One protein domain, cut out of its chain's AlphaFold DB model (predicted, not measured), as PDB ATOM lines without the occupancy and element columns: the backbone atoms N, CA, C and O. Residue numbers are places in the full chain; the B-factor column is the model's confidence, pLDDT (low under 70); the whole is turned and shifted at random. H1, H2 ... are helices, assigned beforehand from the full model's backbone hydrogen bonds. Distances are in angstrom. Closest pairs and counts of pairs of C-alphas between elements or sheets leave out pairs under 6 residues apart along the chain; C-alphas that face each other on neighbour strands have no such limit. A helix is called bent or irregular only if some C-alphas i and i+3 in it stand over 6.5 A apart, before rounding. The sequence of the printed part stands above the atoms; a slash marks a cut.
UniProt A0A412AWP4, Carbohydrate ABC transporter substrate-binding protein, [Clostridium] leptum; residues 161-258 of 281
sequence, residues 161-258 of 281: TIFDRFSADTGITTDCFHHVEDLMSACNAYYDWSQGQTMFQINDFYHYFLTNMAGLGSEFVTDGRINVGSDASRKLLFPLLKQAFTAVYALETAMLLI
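This is residues 161 to 258 of the 281 residues of the protein "Carbohydrate ABC transporter substrate-binding protein" of [Clostridium] leptum (UniProt A0A412AWP4). Two helices, H3 and H5, run the same way, nearly parallel, through the middle of an elongated model, with the first residues of H3 near residues 235 to 239 of H5. H1 stands crosswise near H3 at one end of the long axis, with little H2 between them in the chain; toward the other end, H4 and H5 form a helical hairpin, and the loop around Asp 223 lies at that far end. The last residues fold back from the end of H5 to the short H6. The printed part has 98 residues with six named helices, H1 to H6 in order, and no named strand, and its class is all helix. It is only just compact, close to loose, with a radius of gyration of the C-alphas of 14.6 A, and it spans 47 by 30 by 20 A.

Begin at H1, residues 161 to 170, and look from there to H3, residues 180 to 193: the two are close but not clearly touching, the closest C-alphas being those of Phe 166 and Tyr 190, 7.0 A apart. Their lines are about perpendicular, at 88 degrees. Between them in the chain is H2, residues 174 to 177, which touches H3 only at the corner by their tight link, with the C-alphas of Cys 176 and Asp 182 closest at 4.8 A. Go on to H5, residues 231 to 246: H3 and H5 only just touch, with 3 pairs of C-alphas within 8 A, through residues 180 to 184 and 235 to 239. The C-alphas of Met 184 and Pro 239 are the closest at 6.5 A, and the helices run the same way at a shallow tilt of 12 degrees. H4, residues 205 to 215, forms a helical hairpin with H5, in which H5 uses residues 232 to 236; they run opposite ways at a steep tilt of 43 degrees, and the C-alphas of Met 213 and Ala 232 are closest at 5.7 A. H6, residues 253 to 256, is close to H5 but not clearly touching, the C-alphas of Leu 241 and Ala 254 being 8.0 A apart, their closest. H1 is apart from H4, H5 and H6. In the backbone, every O i to N i+4 pair is within hydrogen-bond range in H3 and H4, against 5 of 6 in H1 and 10 of 12 in H5, while H2 and H6 are too short for such a pair.

Find C-alpha 161 at (208.304, 210.103, 170.733), where H1 begins; it runs 14.8 A to C-alpha 170. After the four residues of H2, H3 covers 19.7 A from Val 180 to C-alpha 193 at (217.841, 217.201, 161.742). H4 measures 15.2 A from Phe 205 to Gly 215. H5, the longest helix, runs 22.7 A from Asp 231 to Thr 246; it is neither bent nor irregular, but only just: C-alphas 236 and 239 are 6.3 A apart. H6 ends at C-alpha 256, (206.903, 201.890, 136.280).

The C-alphas of Asp 169 and Asp 223 are the two farthest apart, at 46.7 A. The printed part has no cut. Its long links join H3 to H4, with 11 residues, and H4 to H5, with 15; in the latter, look for residues 221 to 222, paired antiparallel with residues 225 to 226. The mean pLDDT of the printed part is 81.8, and residues 242 to 258 are under 70, with a mean of 38 in H6.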
ATOM      1  N   THR A 161     207.030 210.017 169.999       96.19
ATOM      2  CA  THR A 161     208.304 210.103 170.733       96.19
ATOM      3  C   THR A 161     209.417 210.752 169.912       96.19
ATOM      4  O   THR A 161     210.268 211.456 170.459       96.19
ATOM      5  N   ILE A 162     209.462 210.502 168.603       96.06
ATOM      6  CA  ILE A 162     210.449 211.146 167.730       96.06
ATOM      7  C   ILE A 162     209.949 212.484 167.193       96.06
ATOM      8  O   ILE A 162     210.726 213.436 167.161       96.06
ATOM      9  N   PHE A 163     208.656 212.588 166.876       96.81
ATOM     10  CA  PHE A 163     208.076 213.824 166.367       96.81
ATOM     11  C   PHE A 163     208.110 214.954 167.403       96.81
ATOM     12  O   PHE A 163     208.477 216.068 167.060       96.81
ATOM     13  N   ASP A 164     207.829 214.677 168.680       98.12
ATOM     14  CA  ASP A 164     207.844 215.696 169.737       98.12
ATOM     15  C   ASP A 164     209.273 216.252 169.961       98.12
ATOM     16  O   ASP A 164     209.437 217.437 170.248       98.12
ATOM     17  N   ARG A 165     210.323 215.433 169.766       98.19
ATOM     18  CA  ARG A 165     211.732 215.888 169.809       98.19
ATOM     19  C   ARG A 165     212.076 216.773 168.615       98.19
ATOM     20  O   ARG A 165     212.601 217.865 168.795       98.19
ATOM     21  N   PHE A 166     211.728 216.318 167.413       98.25
ATOM     22  CA  PHE A 166     211.890 217.095 166.185       98.25
ATOM     23  C   PHE A 166     211.155 218.441 166.268       98.25
ATOM     24  O   PHE A 166     211.712 219.482 165.920       98.25
ATOM     25  N   SER A 167     209.929 218.433 166.790       98.31
ATOM     26  CA  SER A 167     209.105 219.624 166.978       98.31
ATOM     27  C   SER A 167     209.736 220.614 167.956       98.31
ATOM     28  O   SER A 167     209.812 221.802 167.653       98.31
ATOM     29  N   ALA A 168     210.258 220.138 169.091       98.50
ATOM     30  CA  ALA A 168     210.928 220.988 170.074       98.50
ATOM     31  C   ALA A 168     212.194 221.668 169.519       98.50
ATOM     32  O   ALA A 168     212.437 222.836 169.817       98.50
ATOM     33  N   ASP A 169     212.972 220.958 168.697       98.38
ATOM     34  CA  ASP A 169     214.238 221.465 168.158       98.38
ATOM     35  C   ASP A 169     214.053 222.401 166.950       98.38
ATOM     36  O   ASP A 169     214.886 223.278 166.714       98.38
ATOM     37  N   THR A 170     212.981 222.224 166.171       97.88
ATOM     38  CA  THR A 170     212.774 222.940 164.893       97.88
ATOM     39  C   THR A 170     211.606 223.923 164.902       97.88
ATOM     40  O   THR A 170     211.524 224.784 164.029       97.88
ATOM     41  N   GLY A 171     210.692 223.802 165.865       97.88
ATOM     42  CA  GLY A 171     209.435 224.547 165.909       97.88
ATOM     43  C   GLY A 171     208.357 224.039 164.945       97.88
ATOM     44  O   GLY A 171     207.270 224.613 164.917       97.88
ATOM     45  N   ILE A 172     208.614 222.982 164.165       97.62
ATOM     46  CA  ILE A 172     207.622 222.398 163.250       97.62
ATOM     47  C   ILE A 172     206.586 221.618 164.064       97.62
ATOM     48  O   ILE A 172     206.930 220.721 164.831       97.62
ATOM     49  N   THR A 173     205.310 221.954 163.908       96.56
ATOM     50  CA  THR A 173     204.187 221.318 164.611       96.56
ATOM     51  C   THR A 173     203.489 220.292 163.719       96.56
ATOM     52  O   THR A 173     203.808 220.132 162.539       96.56
ATOM     53  N   THR A 174     202.487 219.604 164.268       94.75
ATOM     54  CA  THR A 174     201.597 218.721 163.497       94.75
ATOM     55  C   THR A 174     200.807 219.455 162.410       94.75
ATOM     56  O   THR A 174     200.209 218.801 161.563       94.75
ATOM     57  N   ASP A 175     200.831 220.792 162.389       95.69
ATOM     58  CA  ASP A 175     200.149 221.577 161.360       95.69
ATOM     59  C   ASP A 175     200.727 221.308 159.960       95.69
ATOM     60  O   ASP A 175     200.028 221.453 158.961       95.69
ATOM     61  N   CYS A 176     201.973 220.818 159.882       92.69
ATOM     62  CA  CYS A 176     202.580 220.400 158.619       92.69
ATOM     63  C   CYS A 176     201.827 219.259 157.909       92.69
ATOM     64  O   CYS A 176     202.054 219.040 156.725       92.69
ATOM     65  N   PHE A 177     200.925 218.539 158.581       90.56
ATOM     66  CA  PHE A 177     200.143 217.463 157.966       90.56
ATOM     67  C   PHE A 177     198.929 217.950 157.165       90.56
ATOM     68  O   PHE A 177     198.337 217.158 156.438       90.56
ATOM     69  N   HIS A 178     198.545 219.227 157.278       87.19
ATOM     70  CA  HIS A 178     197.351 219.752 156.606       87.19
ATOM     71  C   HIS A 178     197.532 219.956 155.101       87.19
ATOM     72  O   HIS A 178     196.561 219.856 154.347       87.19
ATOM     73  N   HIS A 179     198.757 220.243 154.661       83.38
ATOM     74  CA  HIS A 179     199.071 220.517 153.265       83.38
ATOM     75  C   HIS A 179     200.291 219.717 152.837       83.38
ATOM     76  O   HIS A 179     201.292 219.641 153.552       83.38
ATOM     77  N   VAL A 180     200.226 219.127 151.645       80.06
ATOM     78  CA  VAL A 180     201.305 218.272 151.148       80.06
ATOM     79  C   VAL A 180     202.616 219.040 150.986       80.06
ATOM     80  O   VAL A 180     203.685 218.494 151.249       80.06
ATOM     81  N   GLU A 181     202.562 220.318 150.612       81.81
ATOM     82  CA  GLU A 181     203.744 221.169 150.505       81.81
ATOM     83  C   GLU A 181     204.439 221.373 151.865       81.81
ATOM     84  O   GLU A 181     205.674 221.329 151.946       81.81
ATOM     85  N   ASP A 182     203.660 221.521 152.939       88.56
ATOM     86  CA  ASP A 182     204.172 221.677 154.302       88.56
ATOM     87  C   ASP A 182     204.723 220.352 154.838       88.56
ATOM     88  O   ASP A 182     205.819 220.326 155.402       88.56
ATOM     89  N   LEU A 183     204.037 219.234 154.572       88.69
ATOM     90  CA  LEU A 183     204.507 217.888 154.905       88.69
ATOM     91  C   LEU A 183     205.858 217.607 154.242       88.69
ATOM     92  O   LEU A 183     206.795 217.140 154.890       88.69
ATOM     93  N   MET A 184     205.993 217.927 152.956       86.38
ATOM     94  CA  MET A 184     207.238 217.716 152.219       86.38
ATOM     95  C   MET A 184     208.361 218.631 152.715       86.38
ATOM     96  O   MET A 184     209.521 218.214 152.767       86.38
ATOM     97  N   SER A 185     208.035 219.858 153.126       89.38
ATOM     98  CA  SER A 185     208.991 220.776 153.755       89.38
ATOM     99  C   SER A 185     209.464 220.249 155.114       89.38
ATOM    100  O   SER A 185     210.669 220.226 155.371       89.38
ATOM    101  N   ALA A 186     208.546 219.732 155.936       93.12
ATOM    102  CA  ALA A 186     208.860 219.077 157.202       93.12
ATOM    103  C   ALA A 186     209.719 217.819 157.006       93.12
ATOM    104  O   ALA A 186     210.677 217.625 157.747       93.12
ATOM    105  N   CYS A 187     209.460 217.018 155.965       91.19
ATOM    106  CA  CYS A 187     210.283 215.853 155.628       91.19
ATOM    107  C   CYS A 187     211.741 216.232 155.334       91.19
ATOM    108  O   CYS A 187     212.650 215.545 155.793       91.19
ATOM    109  N   ASN A 188     211.976 217.330 154.603       89.31
ATOM    110  CA  ASN A 188     213.334 217.810 154.329       89.31
ATOM    111  C   ASN A 188     214.024 218.287 155.617       89.31
ATOM    112  O   ASN A 188     215.153 217.891 155.892       89.31
ATOM    113  N   ALA A 189     213.329 219.081 156.439       94.44
ATOM    114  CA  ALA A 189     213.865 219.546 157.717       94.44
ATOM    115  C   ALA A 189     214.181 218.380 158.668       94.44
ATOM    116  O   ALA A 189     215.207 218.382 159.346       94.44
ATOM    117  N   TYR A 190     213.321 217.361 158.695       94.69
ATOM    118  CA  TYR A 190     213.536 216.149 159.473       94.69
ATOM    119  C   TYR A 190     214.742 215.361 158.967       94.69
ATOM    120  O   TYR A 190     215.523 214.875 159.781       94.69
ATOM    121  N   TYR A 191     214.930 215.247 157.649       92.19
ATOM    122  CA  TYR A 191     216.096 214.583 157.066       92.19
ATOM    123  C   TYR A 191     217.403 215.234 157.535       92.19
ATOM    124  O   TYR A 191     218.296 214.537 158.013       92.19
ATOM    125  N   ASP A 192     217.479 216.566 157.495       94.06
ATOM    126  CA  ASP A 192     218.652 217.311 157.962       94.06
ATOM    127  C   ASP A 192     218.861 217.159 159.480       94.06
ATOM    128  O   ASP A 192     219.965 216.846 159.934       94.06
ATOM    129  N   TRP A 193     217.797 217.316 160.276       96.56
ATOM    130  CA  TRP A 193     217.841 217.201 161.742       96.56
ATOM    131  C   TRP A 193     218.231 215.793 162.217       96.56
ATOM    132  O   TRP A 193     219.026 215.634 163.146       96.56
ATOM    133  N   SER A 194     217.704 214.762 161.556       94.31
ATOM    134  CA  SER A 194     217.932 213.351 161.890       94.31
ATOM    135  C   SER A 194     219.204 212.764 161.275       94.31
ATOM    136  O   SER A 194     219.491 211.587 161.496       94.31
ATOM    137  N   GLN A 195     219.970 213.561 160.519       94.25
ATOM    138  CA  GLN A 195     221.177 213.128 159.805       94.25
ATOM    139  C   GLN A 195     220.898 212.003 158.794       94.25
ATOM    140  O   GLN A 195     221.666 211.048 158.665       94.25
ATOM    141  N   GLY A 196     219.794 212.136 158.059       86.31
ATOM    142  CA  GLY A 196     219.478 211.317 156.895       86.31
ATOM    143  C   GLY A 196     218.329 210.322 157.063       86.31
ATOM    144  O   GLY A 196     218.178 209.443 156.214       86.31
ATOM    145  N   GLN A 197     217.519 210.414 158.124       88.38
ATOM    146  CA  GLN A 197     216.340 209.555 158.282       88.38
ATOM    147  C   GLN A 197     215.109 210.134 157.572       88.38
ATOM    148  O   GLN A 197     214.945 211.345 157.434       88.38
ATOM    149  N   THR A 198     214.208 209.255 157.140       86.62
ATOM    150  CA  THR A 198     212.942 209.620 156.494       86.62
ATOM    151  C   THR A 198     211.839 209.842 157.527       86.62
ATOM    152  O   THR A 198     211.666 209.026 158.431       86.62
ATOM    153  N   MET A 199     211.061 210.914 157.369       88.12
ATOM    154  CA  MET A 199     209.931 211.236 158.254       88.12
ATOM    155  C   MET A 199     208.621 210.558 157.836       88.12
ATOM    156  O   MET A 199     207.806 210.211 158.686       88.12
ATOM    157  N   PHE A 200     208.405 210.418 156.528       87.69
ATOM    158  CA  PHE A 200     207.125 210.041 155.942       87.69
ATOM    159  C   PHE A 200     207.304 208.854 155.004       87.69
ATOM    160  O   PHE A 200     208.245 208.818 154.210       87.69
ATOM    161  N   GLN A 201     206.394 207.890 155.104       84.56
ATOM    162  CA  GLN A 201     206.346 206.717 154.247       84.56
ATOM    163  C   GLN A 201     204.945 206.601 153.664       84.56
ATOM    164  O   GLN A 201     203.952 206.682 154.386       84.56
ATOM    165  N   ILE A 202     204.885 206.393 152.354       84.69
ATOM    166  CA  ILE A 202     203.645 206.113 151.640       84.69
ATOM    167  C   ILE A 202     203.413 204.604 151.689       84.69
ATOM    168  O   ILE A 202     204.309 203.837 151.334       84.69
ATOM    169  N   ASN A 203     202.231 204.197 152.150       78.88
ATOM    170  CA  ASN A 203     201.813 202.797 152.139       78.88
ATOM    171  C   ASN A 203     201.482 202.339 150.711       78.88
ATOM    172  O   ASN A 203     202.049 201.369 150.222       78.88
ATOM    173  N   ASP A 204     200.616 203.095 150.034       83.62
ATOM    174  CA  ASP A 204     200.178 202.828 148.670       83.62
ATOM    175  C   ASP A 204     200.184 204.122 147.839       83.62
ATOM    176  O   ASP A 204     199.631 205.151 148.243       83.62
ATOM    177  N   PHE A 205     200.853 204.095 146.683       83.94
ATOM    178  CA  PHE A 205     200.977 205.276 145.826       83.94
ATOM    179  C   PHE A 205     199.662 205.637 145.140       83.94
ATOM    180  O   PHE A 205     199.384 206.823 144.971       83.94
ATOM    181  N   TYR A 206     198.859 204.648 144.751       84.56
ATOM    182  CA  TYR A 206     197.578 204.891 144.108       84.56
ATOM    183  C   TYR A 206     196.639 205.618 145.082       84.56
ATOM    184  O   TYR A 206     196.141 206.691 144.744       84.56
ATOM    185  N   HIS A 207     196.491 205.135 146.322       83.00
ATOM    186  CA  HIS A 207     195.682 205.818 147.344       83.00
ATOM    187  C   HIS A 207     196.246 207.186 147.727       83.00
ATOM    188  O   HIS A 207     195.482 208.133 147.942       83.00
ATOM    189  N   TYR A 208     197.576 207.320 147.781       86.56
ATOM    190  CA  TYR A 208     198.221 208.602 148.032       86.56
ATOM    191  C   TYR A 208     197.826 209.641 146.979       86.56
ATOM    192  O   TYR A 208     197.372 210.728 147.343       86.56
ATOM    193  N   PHE A 209     197.949 209.323 145.687       88.88
ATOM    194  CA  PHE A 209     197.567 210.260 144.632       88.88
ATOM    195  C   PHE A 209     196.054 210.468 144.571       88.88
ATOM    196  O   PHE A 209     195.626 211.615 144.495       88.88
ATOM    197  N   LEU A 210     195.251 209.405 144.680       87.62
ATOM    198  CA  LEU A 210     193.789 209.494 144.688       87.62
ATOM    199  C   LEU A 210     193.294 210.474 145.762       87.62
ATOM    200  O   LEU A 210     192.590 211.435 145.453       87.62
ATOM    201  N   THR A 211     193.734 210.282 147.005       86.88
ATOM    202  CA  THR A 211     193.292 211.080 148.157       86.88
ATOM    203  C   THR A 211     193.814 212.513 148.089       86.88
ATOM    204  O   THR A 211     193.061 213.471 148.268       86.88
ATOM    205  N   ASN A 212     195.110 212.693 147.812       86.88
ATOM    206  CA  ASN A 212     195.716 214.022 147.859       86.88
ATOM    207  C   ASN A 212     195.361 214.872 146.633       86.88
ATOM    208  O   ASN A 212     195.250 216.089 146.761       86.88
ATOM    209  N   MET A 213     195.142 214.275 145.456       91.06
ATOM    210  CA  MET A 213     194.641 215.033 144.305       91.06
ATOM    211  C   MET A 213     193.205 215.489 144.543       91.06
ATOM    212  O   MET A 213     192.915 216.661 144.292       91.06
ATOM    213  N   ALA A 214     192.348 214.629 145.107       89.25
ATOM    214  CA  ALA A 214     190.984 215.006 145.472       89.25
ATOM    215  C   ALA A 214     190.976 216.173 146.477       89.25
ATOM    216  O   ALA A 214     190.255 217.150 146.283       89.25
ATOM    217  N   GLY A 215     191.856 216.140 147.487       85.75
ATOM    218  CA  GLY A 215     192.051 217.252 148.429       85.75
ATOM    219  C   GLY A 215     192.535 218.561 147.782       85.75
ATOM    220  O   GLY A 215     192.310 219.639 148.326       85.75
ATOM    221  N   LEU A 216     193.153 218.484 146.600       88.75
ATOM    222  CA  LEU A 216     193.559 219.628 145.777       88.75
ATOM    223  C   LEU A 216     192.510 220.015 144.715       88.75
ATOM    224  O   LEU A 216     192.783 220.883 143.885       88.75
ATOM    225  N   GLY A 217     191.329 219.388 144.721       90.69
ATOM    226  CA  GLY A 217     190.262 219.636 143.747       90.69
ATOM    227  C   GLY A 217     190.547 219.075 142.351       90.69
ATOM    228  O   GLY A 217     190.047 219.615 141.367       90.69
ATOM    229  N   SER A 218     191.373 218.030 142.246       93.12
ATOM    230  CA  SER A 218     191.705 217.349 140.990       93.12
ATOM    231  C   SER A 218     191.399 215.860 141.087       93.12
ATOM    232  O   SER A 218     191.651 215.225 142.103       93.12
ATOM    233  N   GLU A 219     190.960 215.257 139.992       91.56
ATOM    234  CA  GLU A 219     190.779 213.805 139.916       91.56
ATOM    235  C   GLU A 219     192.085 213.117 139.515       91.56
ATOM    236  O   GLU A 219     192.804 213.606 138.635       91.56
ATOM    237  N   PHE A 220     192.399 211.992 140.165       91.19
ATOM    238  CA  PHE A 220     193.572 211.182 139.832       91.19
ATOM    239  C   PHE A 220     193.367 210.338 138.570       91.19
ATOM    240  O   PHE A 220     194.311 210.148 137.805       91.19
ATOM    241  N   VAL A 221     192.141 209.874 138.323       88.94
ATOM    242  CA  VAL A 221     191.759 209.139 137.113       88.94
ATOM    243  C   VAL A 221     190.722 209.962 136.360       88.94
ATOM    244  O   VAL A 221     189.718 210.357 136.934       88.94
ATOM    245  N   THR A 222     190.968 210.212 135.077       86.56
ATOM    246  CA  THR A 222     190.058 210.935 134.180       86.56
ATOM    247  C   THR A 222     189.972 210.158 132.870       86.56
ATOM    248  O   THR A 222     191.002 209.788 132.306       86.56
ATOM    249  N   ASP A 223     188.756 209.863 132.404       85.81
ATOM    250  CA  ASP A 223     188.501 209.064 131.193       85.81
ATOM    251  C   ASP A 223     189.252 207.715 131.172       85.81
ATOM    252  O   ASP A 223     189.868 207.329 130.172       85.81
ATOM    253  N   GLY A 224     189.270 207.021 132.317       83.31
ATOM    254  CA  GLY A 224     189.960 205.735 132.481       83.31
ATOM    255  C   GLY A 224     191.489 205.818 132.395       83.31
ATOM    256  O   GLY A 224     192.156 204.804 132.197       83.31
ATOM    257  N   ARG A 225     192.074 207.019 132.500       86.62
ATOM    258  CA  ARG A 225     193.524 207.239 132.442       86.62
ATOM    259  C   ARG A 225     194.020 208.009 133.653       86.62
ATOM    260  O   ARG A 225     193.358 208.917 134.143       86.62
ATOM    261  N   ILE A 226     195.236 207.687 134.088       88.88
ATOM    262  CA  ILE A 226     195.902 208.421 135.165       88.88
ATOM    263  C   ILE A 226     196.176 209.860 134.705       88.88
ATOM    264  O   ILE A 226     196.862 210.098 133.707       88.88
ATOM    265  N   ASN A 227     195.676 210.824 135.469       88.44
ATOM    266  CA  ASN A 227     195.829 212.251 135.233       88.44
ATOM    267  C   ASN A 227     197.198 212.755 135.715       88.44
ATOM    268  O   ASN A 227     197.327 213.514 136.674       88.44
ATOM    269  N   VAL A 228     198.260 212.345 135.024       85.38
ATOM    270  CA  VAL A 228     199.633 212.781 135.330       85.38
ATOM    271  C   VAL A 228     199.934 214.214 134.872       85.38
ATOM    272  O   VAL A 228     200.983 214.755 135.215       85.38
ATOM    273  N   GLY A 229     199.040 214.844 134.105       85.94
ATOM    274  CA  GLY A 229     199.268 216.152 133.483       85.94
ATOM    275  C   GLY A 229     198.830 217.366 134.305       85.94
ATOM    276  O   GLY A 229     199.204 218.485 133.941       85.94
ATOM    277  N   SER A 230     198.047 217.170 135.369       89.75
ATOM    278  CA  SER A 230     197.486 218.263 136.165       89.75
ATOM    279  C   SER A 230     198.523 218.950 137.059       89.75
ATOM    280  O   SER A 230     199.599 218.429 137.353       89.75
ATOM    281  N   ASP A 231     198.210 220.156 137.528       91.44
ATOM    282  CA  ASP A 231     199.079 220.837 138.490       91.44
ATOM    283  C   ASP A 231     199.085 220.124 139.850       91.44
ATOM    284  O   ASP A 231     200.121 220.079 140.515       91.44
ATOM    285  N   ALA A 232     197.965 219.501 140.234       90.38
ATOM    286  CA  ALA A 232     197.874 218.683 141.438       90.38
ATOM    287  C   ALA A 232     198.804 217.462 141.370       90.38
ATOM    288  O   ALA A 232     199.567 217.229 142.307       90.38
ATOM    289  N   SER A 233     198.826 216.728 140.251       89.62
ATOM    290  CA  SER A 233     199.717 215.569 140.103       89.62
ATOM    291  C   SER A 233     201.190 215.978 140.214       89.62
ATOM    292  O   SER A 233     201.966 215.322 140.907       89.62
ATOM    293  N   ARG A 234     201.584 217.105 139.602       88.12
ATOM    294  CA  ARG A 234     202.954 217.639 139.675       88.12
ATOM    295  C   ARG A 234     203.340 218.042 141.092       88.12
ATOM    296  O   ARG A 234     204.450 217.728 141.522       88.12
ATOM    297  N   LYS A 235     202.435 218.709 141.818       87.25
ATOM    298  CA  LYS A 235     202.639 219.103 143.222       87.25
ATOM    299  C   LYS A 235     202.910 217.910 144.133       87.25
ATOM    300  O   LYS A 235     203.702 218.039 145.057       87.25
ATOM    301  N   LEU A 236     202.292 216.765 143.858       87.38
ATOM    302  CA  LEU A 236     202.482 215.536 144.628       87.38
ATOM    303  C   LEU A 236     203.713 214.745 144.170       87.38
ATOM    304  O   LEU A 236     204.489 214.260 144.988       87.38
ATOM    305  N   LEU A 237     203.930 214.644 142.858       85.50
ATOM    306  CA  LEU A 237     204.991 213.822 142.280       85.50
ATOM    307  C   LEU A 237     206.383 214.447 142.440       85.50
ATOM    308  O   LEU A 237     207.348 213.747 142.741       85.50
ATOM    309  N   PHE A 238     206.531 215.755 142.223       83.00
ATOM    310  CA  PHE A 238     207.855 216.388 142.190       83.00
ATOM    311  C   PHE A 238     208.593 216.367 143.533       83.00
ATOM    312  O   PHE A 238     209.797 216.090 143.521       83.00
ATOM    313  N   PRO A 239     207.942 216.602 144.689       77.31
ATOM    314  CA  PRO A 239     208.597 216.435 145.983       77.31
ATOM    315  C   PRO A 239     209.101 215.006 146.209       77.31
ATOM    316  O   PRO A 239     210.237 214.832 146.651       77.31
ATOM    317  N   LEU A 240     208.310 213.996 145.827       77.06
ATOM    318  CA  LEU A 240     208.699 212.587 145.922       77.06
ATOM    319  C   LEU A 240     209.909 212.272 145.041       77.06
ATOM    320  O   LEU A 240     210.869 211.660 145.505       77.06
ATOM    321  N   LEU A 241     209.911 212.748 143.793       75.69
ATOM    322  CA  LEU A 241     211.056 212.592 142.896       75.69
ATOM    323  C   LEU A 241     212.304 213.271 143.467       75.69
ATOM    324  O   LEU A 241     213.376 212.674 143.480       75.69
ATOM    325  N   LYS A 242     212.179 214.496 143.987       68.62
ATOM    326  CA  LYS A 242     213.296 215.215 144.611       68.62
ATOM    327  C   LYS A 242     213.883 214.423 145.782       68.62
ATOM    328  O   LYS A 242     215.104 214.313 145.878       68.62
ATOM    329  N   GLN A 243     213.041 213.834 146.631       63.94
ATOM    330  CA  GLN A 243     213.497 212.956 147.709       63.94
ATOM    331  C   GLN A 243     214.182 211.696 147.167       63.94
ATOM    332  O   GLN A 243     215.280 211.384 147.616       63.94
ATOM    333  N   ALA A 244     213.626 211.036 146.146       64.62
ATOM    334  CA  ALA A 244     214.226 209.851 145.521       64.62
ATOM    335  C   ALA A 244     215.578 210.130 144.830       64.62
ATOM    336  O   ALA A 244     216.445 209.262 144.781       64.62
ATOM    337  N   PHE A 245     215.796 211.343 144.312       56.69
ATOM    338  CA  PHE A 245     217.096 211.754 143.767       56.69
ATOM    339  C   PHE A 245     218.112 212.134 144.852       56.69
ATOM    340  O   PHE A 245     219.314 212.013 144.626       56.69
ATOM    341  N   THR A 246     217.645 212.577 146.022       52.69
ATOM    342  CA  THR A 246     218.508 212.907 147.170       52.69
ATOM    343  C   THR A 246     218.894 211.639 147.945       52.69
ATOM    344  O   THR A 246     220.036 211.491 148.373       52.69
ATOM    345  N   ALA A 247     217.972 210.677 148.039       46.22
ATOM    346  CA  ALA A 247     218.177 209.318 148.524       46.22
ATOM    347  C   ALA A 247     218.437 208.378 147.333       46.22
ATOM    348  O   ALA A 247     217.565 207.622 146.919       46.22
ATOM    349  N   VAL A 248     219.624 208.473 146.726       38.94
ATOM    350  CA  VAL A 248     220.014 207.646 145.571       38.94
ATOM    351  C   VAL A 248     219.686 206.161 145.841       38.94
ATOM    352  O   VAL A 248     220.213 205.595 146.795       38.94
ATOM    353  N   TYR A 249     218.859 205.560 144.968       36.34
ATOM    354  CA  TYR A 249     218.393 204.152 144.909       36.34
ATOM    355  C   TYR A 249     217.023 203.785 145.525       36.34
ATOM    356  O   TYR A 249     216.913 202.834 146.292       36.34
ATOM    357  N   ALA A 250     215.940 204.407 145.051       35.56
ATOM    358  CA  ALA A 250     214.608 203.776 145.038       35.56
ATOM    359  C   ALA A 250     213.910 204.010 143.682       35.56
ATOM    360  O   ALA A 250     212.866 204.648 143.594       35.56
ATOM    361  N   LEU A 251     214.551 203.578 142.588       37.25
ATOM    362  CA  LEU A 251     214.168 203.947 141.215       37.25
ATOM    363  C   LEU A 251     213.460 202.846 140.409       37.25
ATOM    364  O   LEU A 251     213.223 203.045 139.223       37.25
ATOM    365  N   GLU A 252     213.063 201.724 141.016       36.38
ATOM    366  CA  GLU A 252     212.244 200.732 140.296       36.38
ATOM    367  C   GLU A 252     210.748 201.079 140.313       36.38
ATOM    368  O   GLU A 252     210.096 201.010 139.273       36.38
ATOM    369  N   THR A 253     210.200 201.571 141.427       39.09
ATOM    370  CA  THR A 253     208.747 201.802 141.539       39.09
ATOM    371  C   THR A 253     208.281 203.089 140.847       39.09
ATOM    372  O   THR A 253     207.215 203.120 140.237       39.09
ATOM    373  N   ALA A 254     209.093 204.154 140.867       37.91
ATOM    374  CA  ALA A 254     208.726 205.436 140.252       37.91
ATOM    375  C   ALA A 254     208.791 205.414 138.711       37.91
ATOM    376  O   ALA A 254     208.045 206.136 138.050       37.91
ATOM    377  N   MET A 255     209.655 204.580 138.118       34.47
ATOM    378  CA  MET A 255     209.765 204.463 136.657       34.47
ATOM    379  C   MET A 255     208.633 203.642 136.030       34.47
ATOM    380  O   MET A 255     208.273 203.918 134.889       34.47
ATOM    381  N   LEU A 256     208.037 202.694 136.760       40.16
ATOM    382  CA  LEU A 256     206.903 201.890 136.280       40.16
ATOM    383  C   LEU A 256     205.630 202.722 136.049       40.16
ATOM    384  O   LEU A 256     204.875 202.431 135.129       40.16
ATOM    385  N   LEU A 257     205.439 203.808 136.804       39.12
ATOM    386  CA  LEU A 257     204.339 204.761 136.595       39.12
ATOM    387  C   LEU A 257     204.539 205.664 135.361       39.12
ATOM    388  O   LEU A 257     203.566 206.179 134.817       39.12
ATOM    389  N   ILE A 258     205.785 205.869 134.914       41.09
ATOM    390  CA  ILE A 258     206.131 206.793 133.814       41.09
ATOM    391  C   ILE A 258     206.350 206.042 132.492       41.09
ATOM    392  O   ILE A 258     205.983 206.528 131.422       41.09
TER     393      ILE A 258